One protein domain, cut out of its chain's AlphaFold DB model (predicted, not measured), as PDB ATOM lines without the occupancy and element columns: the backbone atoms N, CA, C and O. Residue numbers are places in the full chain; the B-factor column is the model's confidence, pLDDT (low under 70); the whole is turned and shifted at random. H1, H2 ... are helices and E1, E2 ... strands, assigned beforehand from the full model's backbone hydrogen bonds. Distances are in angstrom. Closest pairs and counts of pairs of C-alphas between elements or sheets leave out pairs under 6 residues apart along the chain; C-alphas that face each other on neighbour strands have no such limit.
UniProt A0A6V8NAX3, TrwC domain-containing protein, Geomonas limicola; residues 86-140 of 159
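This is residues 86 to 140 of the 159 residues of the protein "TrwC domain-containing protein" of Geomonas limicola (UniProt A0A6V8NAX3). Picture a rod with the long helix H2 as its shaft, the short helix H1 at one end and a hairpin of E1 and E2 at the other, where residues 127 to 132 stick out. The printed part has 55 residues, with two named helices, then two named strands in one antiparallel sheet, order E1 - E2; the class is mixed. It is extended, radius of gyration of the C-alphas 17.1 A, spanning 55 by 16 by 11 A.

Find C-alpha 91 at (-17.490, 15.378, -12.998), where H1, residues 91 to 98, begins its 10.7 A. H2, residues 103 to 122, runs 28.7 A. E1 is residues 125 to 128, 9.8 A; E2, residues 131 to 134, 10.0 A, ends at (-5.425, -8.341, -37.926).

H1 and H2 touch, H2 with residues 103 to 105 alone; the closest C-alphas, of Val 93 and Val 104, are 6.1 A apart. They run opposite ways at a steep tilt of 53 degrees. In both, every O i to N i+4 pair is within hydrogen-bond range. In the E1 and E2 hairpin, find N 128 and O 131 within hydrogen-bond range, 2.9 A. H1 is apart from both strands.

The farthest C-alphas, Cys 99 and Glu 130, are 54.9 A apart. The printed part has no cut and no long link. Residues 123 to 129 and 131 to 140 have pLDDT under 70.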
ATOM      1  N   THR A  86      -8.305   9.972 -25.079       81.31
ATOM      2  CA  THR A  86      -8.563  10.778 -23.882       81.31
ATOM      3  C   THR A  86      -9.657  10.147 -23.019       81.31
ATOM      4  O   THR A  86     -10.787   9.953 -23.473       81.31
ATOM      5  N   PHE A  87      -9.344   9.857 -21.755       82.25
ATOM      6  CA  PHE A  87     -10.301   9.347 -20.771       82.25
ATOM      7  C   PHE A  87     -10.629  10.434 -19.751       82.25
ATOM      8  O   PHE A  87      -9.857  10.692 -18.834       82.25
ATOM      9  N   SER A  88     -11.787  11.069 -19.900       83.06
ATOM     10  CA  SER A  88     -12.234  12.097 -18.960       83.06
ATOM     11  C   SER A  88     -12.913  11.464 -17.748       83.06
ATOM     12  O   SER A  88     -13.858  10.684 -17.888       83.06
ATOM     13  N   ALA A  89     -12.464  11.824 -16.546       83.50
ATOM     14  CA  ALA A  89     -13.149  11.434 -15.320       83.50
ATOM     15  C   ALA A  89     -14.579  12.020 -15.278       83.50
ATOM     16  O   ALA A  89     -14.796  13.160 -15.706       83.50
ATOM     17  N   PRO A  90     -15.570  11.290 -14.734       84.00
ATOM     18  CA  PRO A  90     -16.881  11.861 -14.446       84.00
ATOM     19  C   PRO A  90     -16.756  13.088 -13.536       84.00
ATOM     20  O   PRO A  90     -15.932  13.106 -12.624       84.00
ATOM     21  N   LYS A  91     -17.617  14.097 -13.716       83.00
ATOM     22  CA  LYS A  91     -17.490  15.378 -12.998       83.00
ATOM     23  C   LYS A  91     -17.417  15.227 -11.472       83.00
ATOM     24  O   LYS A  91     -16.649  15.939 -10.830       83.00
ATOM     25  N   LEU A  92     -18.192  14.297 -10.907       82.50
ATOM     26  CA  LEU A  92     -18.197  14.001  -9.471       82.50
ATOM     27  C   LEU A  92     -16.827  13.513  -8.976       82.50
ATOM     28  O   LEU A  92     -16.384  13.938  -7.916       82.50
ATOM     29  N   VAL A  93     -16.136  12.678  -9.758       84.25
ATOM     30  CA  VAL A  93     -14.787  12.181  -9.440       84.25
ATOM     31  C   VAL A  93     -13.802  13.346  -9.361       84.25
ATOM     32  O   VAL A  93     -13.034  13.434  -8.409       84.25
ATOM     33  N   SER A  94     -13.877  14.294 -10.299       77.69
ATOM     34  CA  SER A  94     -13.039  15.499 -10.262       77.69
ATOM     35  C   SER A  94     -13.311  16.373  -9.035       77.69
ATOM     36  O   SER A  94     -12.373  16.912  -8.456       77.69
ATOM     37  N   VAL A  95     -14.578  16.518  -8.623       84.81
ATOM     38  CA  VAL A  95     -14.946  17.288  -7.420       84.81
ATOM     39  C   VAL A  95     -14.435  16.602  -6.155       84.81
ATOM     40  O   VAL A  95     -13.817  17.255  -5.324       84.81
ATOM     41  N   LEU A  96     -14.643  15.290  -6.022       84.88
ATOM     42  CA  LEU A  96     -14.167  14.526  -4.867       84.88
ATOM     43  C   LEU A  96     -12.641  14.585  -4.736       84.88
ATOM     44  O   LEU A  96     -12.133  14.779  -3.633       84.88
ATOM     45  N   TYR A  97     -11.923  14.500  -5.859       81.88
ATOM     46  CA  TYR A  97     -10.476  14.682  -5.878       81.88
ATOM     47  C   TYR A  97     -10.065  16.088  -5.421       81.88
ATOM     48  O   TYR A  97      -9.190  16.226  -4.570       81.88
ATOM     49  N   ALA A  98     -10.741  17.134  -5.910       80.19
ATOM     50  CA  ALA A  98     -10.495  18.514  -5.483       80.19
ATOM     51  C   ALA A  98     -10.757  18.735  -3.981       80.19
ATOM     52  O   ALA A  98     -10.118  19.581  -3.360       80.19
ATOM     53  N   CYS A  99     -11.664  17.960  -3.382       87.94
ATOM     54  CA  CYS A  99     -11.921  17.949  -1.941       87.94
ATOM     55  C   CYS A  99     -10.889  17.142  -1.125       87.94
ATOM     56  O   CYS A  99     -11.062  17.001   0.083       87.94
ATOM     57  N   GLY A 100      -9.832  16.615  -1.753       83.12
ATOM     58  CA  GLY A 100      -8.739  15.904  -1.084       83.12
ATOM     59  C   GLY A 100      -8.906  14.385  -1.005       83.12
ATOM     60  O   GLY A 100      -8.084  13.723  -0.377       83.12
ATOM     61  N   ASN A 101      -9.930  13.803  -1.639       86.81
ATOM     62  CA  ASN A 101     -10.048  12.349  -1.726       86.81
ATOM     63  C   ASN A 101      -9.125  11.825  -2.842       86.81
ATOM     64  O   ASN A 101      -9.458  11.908  -4.021       86.81
ATOM     65  N   SER A 102      -7.951  11.302  -2.493       84.25
ATOM     66  CA  SER A 102      -6.995  10.764  -3.474       84.25
ATOM     67  C   SER A 102      -7.388   9.387  -4.019       84.25
ATOM     68  O   SER A 102      -6.995   9.046  -5.135       84.25
ATOM     69  N   GLU A 103      -8.208   8.618  -3.298       89.12
ATOM     70  CA  GLU A 103      -8.614   7.261  -3.694       89.12
ATOM     71  C   GLU A 103      -9.413   7.262  -5.005       89.12
ATOM     72  O   GLU A 103      -9.256   6.372  -5.842       89.12
ATOM     73  N   VAL A 104     -10.235   8.293  -5.247       87.19
ATOM     74  CA  VAL A 104     -11.010   8.388  -6.499       87.19
ATOM     75  C   VAL A 104     -10.119   8.603  -7.726       87.19
ATOM     76  O   VAL A 104     -10.470   8.161  -8.823       87.19
ATOM     77  N   LYS A 105      -8.954   9.242  -7.553       82.31
ATOM     78  CA  LYS A 105      -7.945   9.391  -8.610       82.31
ATOM     79  C   LYS A 105      -7.298   8.043  -8.911       82.31
ATOM     80  O   LYS A 105      -7.258   7.641 -10.069       82.31
ATOM     81  N   GLU A 106      -6.866   7.323  -7.881       86.31
ATOM     82  CA  GLU A 106      -6.250   5.999  -8.034       86.31
ATOM     83  C   GLU A 106      -7.200   5.000  -8.705       86.31
ATOM     84  O   GLU A 106      -6.799   4.267  -9.612       86.31
ATOM     85  N   ALA A 107      -8.482   5.023  -8.330       89.88
ATOM     86  CA  ALA A 107      -9.510   4.204  -8.962       89.88
ATOM     87  C   ALA A 107      -9.703   4.555 -10.448       89.88
ATOM     88  O   ALA A 107      -9.829   3.658 -11.287       89.88
ATOM     89  N   HIS A 108      -9.697   5.848 -10.792       88.44
ATOM     90  CA  HIS A 108      -9.776   6.293 -12.183       88.44
ATOM     91  C   HIS A 108      -8.559   5.827 -12.995       88.44
ATOM     92  O   HIS A 108      -8.726   5.236 -14.063       88.44
ATOM     93  N   ASP A 109      -7.350   6.005 -12.465       85.75
ATOM     94  CA  ASP A 109      -6.120   5.559 -13.123       85.75
ATOM     95  C   ASP A 109      -6.112   4.035 -13.319       85.75
ATOM     96  O   ASP A 109      -5.800   3.538 -14.403       85.75
ATOM     97  N   ALA A 110      -6.529   3.269 -12.307       89.88
ATOM     98  CA  ALA A 110      -6.642   1.815 -12.400       89.88
ATOM     99  C   ALA A 110      -7.635   1.373 -13.492       89.88
ATOM    100  O   ALA A 110      -7.380   0.393 -14.209       89.88
ATOM    101  N   ALA A 111      -8.744   2.101 -13.655       90.75
ATOM    102  CA  ALA A 111      -9.708   1.861 -14.723       90.75
ATOM    103  C   ALA A 111      -9.101   2.148 -16.107       90.75
ATOM    104  O   ALA A 111      -9.184   1.290 -16.991       90.75
ATOM    105  N   VAL A 112      -8.420   3.287 -16.280       89.19
ATOM    106  CA  VAL A 112      -7.730   3.648 -17.533       89.19
ATOM    107  C   VAL A 112      -6.686   2.594 -17.902       89.19
ATOM    108  O   VAL A 112      -6.725   2.045 -19.004       89.19
ATOM    109  N   LEU A 113      -5.818   2.213 -16.963       87.69
ATOM    110  CA  LEU A 113      -4.806   1.176 -17.183       87.69
ATOM    111  C   LEU A 113      -5.430  -0.178 -17.555       87.69
ATOM    112  O   LEU A 113      -4.867  -0.935 -18.348       87.69
ATOM    113  N   THR A 114      -6.602  -0.501 -17.004       90.62
ATOM    114  CA  THR A 114      -7.340  -1.725 -17.355       90.62
ATOM    115  C   THR A 114      -7.854  -1.684 -18.788       90.62
ATOM    116  O   THR A 114      -7.701  -2.672 -19.514       90.62
ATOM    117  N   VAL A 115      -8.404  -0.549 -19.223       89.44
ATOM    118  CA  VAL A 115      -8.826  -0.351 -20.615       89.44
ATOM    119  C   VAL A 115      -7.626  -0.441 -21.550       89.44
ATOM    120  O   VAL A 115      -7.684  -1.201 -22.512       89.44
ATOM    121  N   MET A 116      -6.515   0.231 -21.244       85.88
ATOM    122  CA  MET A 116      -5.305   0.188 -22.077       85.88
ATOM    123  C   MET A 116      -4.770  -1.238 -22.236       85.88
ATOM    124  O   MET A 116      -4.523  -1.670 -23.359       85.88
ATOM    125  N   ARG A 117      -4.693  -2.025 -21.152       84.81
ATOM    126  CA  ARG A 117      -4.320  -3.453 -21.229       84.81
ATOM    127  C   ARG A 117      -5.279  -4.265 -22.099       84.81
ATOM    128  O   ARG A 117      -4.858  -5.188 -22.795       84.81
ATOM    129  N   ARG A 118      -6.579  -3.962 -22.051       87.38
ATOM    130  CA  ARG A 118      -7.585  -4.619 -22.895       87.38
ATOM    131  C   ARG A 118      -7.381  -4.237 -24.362       87.38
ATOM    132  O   ARG A 118      -7.345  -5.127 -25.204       87.38
ATOM    133  N   VAL A 119      -7.206  -2.955 -24.665       84.19
ATOM    134  CA  VAL A 119      -6.935  -2.476 -26.027       84.19
ATOM    135  C   VAL A 119      -5.661  -3.116 -26.560       84.19
ATOM    136  O   VAL A 119      -5.691  -3.712 -27.631       84.19
ATOM    137  N   GLU A 120      -4.589  -3.119 -25.773       81.88
ATOM    138  CA  GLU A 120      -3.341  -3.774 -26.143       81.88
ATOM    139  C   GLU A 120      -3.549  -5.254 -26.471       81.88
ATOM    140  O   GLU A 120      -3.049  -5.722 -27.486       81.88
ATOM    141  N   LYS A 121      -4.330  -5.978 -25.661       79.25
ATOM    142  CA  LYS A 121      -4.577  -7.418 -25.820       79.25
ATOM    143  C   LYS A 121      -5.503  -7.786 -26.984       79.25
ATOM    144  O   LYS A 121      -5.445  -8.930 -27.434       79.25
ATOM    145  N   TYR A 122      -6.371  -6.888 -27.443       75.75
ATOM    146  CA  TYR A 122      -7.422  -7.233 -28.415       75.75
ATOM    147  C   TYR A 122      -7.408  -6.390 -29.691       75.75
ATOM    148  O   TYR A 122      -8.021  -6.790 -30.679       75.75
ATOM    149  N   HIS A 123      -6.697  -5.266 -29.714       68.31
ATOM    150  CA  HIS A 123      -6.717  -4.326 -30.826       68.31
ATOM    151  C   HIS A 123      -5.299  -3.992 -31.298       68.31
ATOM    152  O   HIS A 123      -4.701  -3.028 -30.842       68.31
ATOM    153  N   CYS A 124      -4.807  -4.755 -32.279       65.50
ATOM    154  CA  CYS A 124      -3.709  -4.363 -33.168       65.50
ATOM    155  C   CYS A 124      -4.138  -4.574 -34.616       65.50
ATOM    156  O   CYS A 124      -4.484  -5.691 -35.005       65.50
ATOM    157  N   HIS A 125      -4.047  -3.520 -35.422       62.62
ATOM    158  CA  HIS A 125      -4.264  -3.587 -36.863       62.62
ATOM    159  C   HIS A 125      -3.042  -3.014 -37.564       62.62
ATOM    160  O   HIS A 125      -2.597  -1.919 -37.221       62.62
ATOM    161  N   PHE A 126      -2.521  -3.729 -38.554       63.03
ATOM    162  CA  PHE A 126      -1.522  -3.186 -39.466       63.03
ATOM    163  C   PHE A 126      -1.882  -3.568 -40.902       63.03
ATOM    164  O   PHE A 126      -2.523  -4.589 -41.153       63.03
ATOM    165  N   GLN A 127      -1.518  -2.717 -41.856       60.28
ATOM    166  CA  GLN A 127      -1.624  -3.053 -43.272       60.28
ATOM    167  C   GLN A 127      -0.268  -3.569 -43.735       60.28
ATOM    168  O   GLN A 127       0.737  -2.883 -43.587       60.28
ATOM    169  N   SER A 128      -0.259  -4.790 -44.258       63.78
ATOM    170  CA  SER A 128       0.847  -5.315 -45.060       63.78
ATOM    171  C   SER A 128       0.625  -4.951 -46.534       63.78
ATOM    172  O   SER A 128      -0.511  -4.633 -46.900       63.78
ATOM    173  N   PRO A 129       1.638  -5.074 -47.408       63.53
ATOM    174  CA  PRO A 129       1.451  -4.946 -48.857       63.53
ATOM    175  C   PRO A 129       0.345  -5.857 -49.423       63.53
ATOM    176  O   PRO A 129      -0.304  -5.507 -50.403       63.53
ATOM    177  N   GLU A 130       0.062  -6.989 -48.769       70.31
ATOM    178  CA  GLU A 130      -1.011  -7.926 -49.142       70.31
ATOM    179  C   GLU A 130      -2.415  -7.515 -48.643       70.31
ATOM    180  O   GLU A 130      -3.375  -8.271 -48.800       70.31
ATOM    181  N   GLY A 131      -2.553  -6.349 -48.003       68.31
ATOM    182  CA  GLY A 131      -3.809  -5.835 -47.452       68.31
ATOM    183  C   GLY A 131      -3.833  -5.718 -45.922       68.31
ATOM    184  O   GLY A 131      -2.818  -5.862 -45.233       68.31
ATOM    185  N   LEU A 132      -5.017  -5.410 -45.378       62.53
ATOM    186  CA  LEU A 132      -5.234  -5.264 -43.935       62.53
ATOM    187  C   LEU A 132      -5.108  -6.624 -43.240       62.53
ATOM    188  O   LEU A 132      -5.862  -7.553 -43.527       62.53
ATOM    189  N   ARG A 133      -4.182  -6.726 -42.286       61.47
ATOM    190  CA  ARG A 133      -4.017  -7.901 -41.430       61.47
ATOM    191  C   ARG A 133      -4.387  -7.530 -39.996       61.47
ATOM    192  O   ARG A 133      -3.908  -6.543 -39.436       61.47
ATOM    193  N   THR A 134      -5.200  -8.373 -39.373       56.94
ATOM    194  CA  THR A 134      -5.425  -8.341 -37.926       56.94
ATOM    195  C   THR A 134      -4.609  -9.470 -37.318       56.94
ATOM    196  O   THR A 134      -4.829 -10.639 -37.638       56.94
ATOM    197  N   ARG A 135      -3.631  -9.151 -36.465       55.12
ATOM    198  CA  ARG A 135      -2.834 -10.173 -35.776       55.12
ATOM    199  C   ARG A 135      -3.500 -10.509 -34.451       55.12
ATOM    200  O   ARG A 135      -3.636  -9.656 -33.583       55.12
ATOM    201  N   THR A 136      -3.853 -11.777 -34.266       49.41
ATOM    202  CA  THR A 136      -4.528 -12.301 -33.065       49.41
ATOM    203  C   THR A 136      -3.627 -12.360 -31.820       49.41
ATOM    204  O   THR A 136      -4.101 -12.693 -30.738       49.41
ATOM    205  N   ARG A 137      -2.330 -12.030 -31.944       54.19
ATOM    206  CA  ARG A 137      -1.387 -11.844 -30.825       54.19
ATOM    207  C   ARG A 137      -0.761 -10.439 -30.879       54.19
ATOM    208  O   ARG A 137       0.213 -10.249 -31.604       54.19
ATOM    209  N   PRO A 138      -1.327  -9.463 -30.154       55.00
ATOM    210  CA  PRO A 138      -1.079  -8.033 -30.356       55.00
ATOM    211  C   PRO A 138      -0.021  -7.423 -29.415       55.00
ATOM    212  O   PRO A 138      -0.125  -6.268 -29.023       55.00
ATOM    213  N   GLN A 139       1.011  -8.176 -29.037       55.00
ATOM    214  CA  GLN A 139       2.004  -7.729 -28.049       55.00
ATOM    215  C   GLN A 139       3.089  -6.833 -28.673       55.00
ATOM    216  O   GLN A 139       4.244  -7.208 -28.702       55.00
ATOM    217  N   GLY A 140       2.736  -5.675 -29.231       64.12
ATOM    218  CA  GLY A 140       3.731  -4.803 -29.880       64.12
ATOM    219  C   GLY A 140       3.397  -3.317 -29.890       64.12
ATOM    220  O   GLY A 140       4.050  -2.558 -30.600       64.12
TER     221      GLY A 140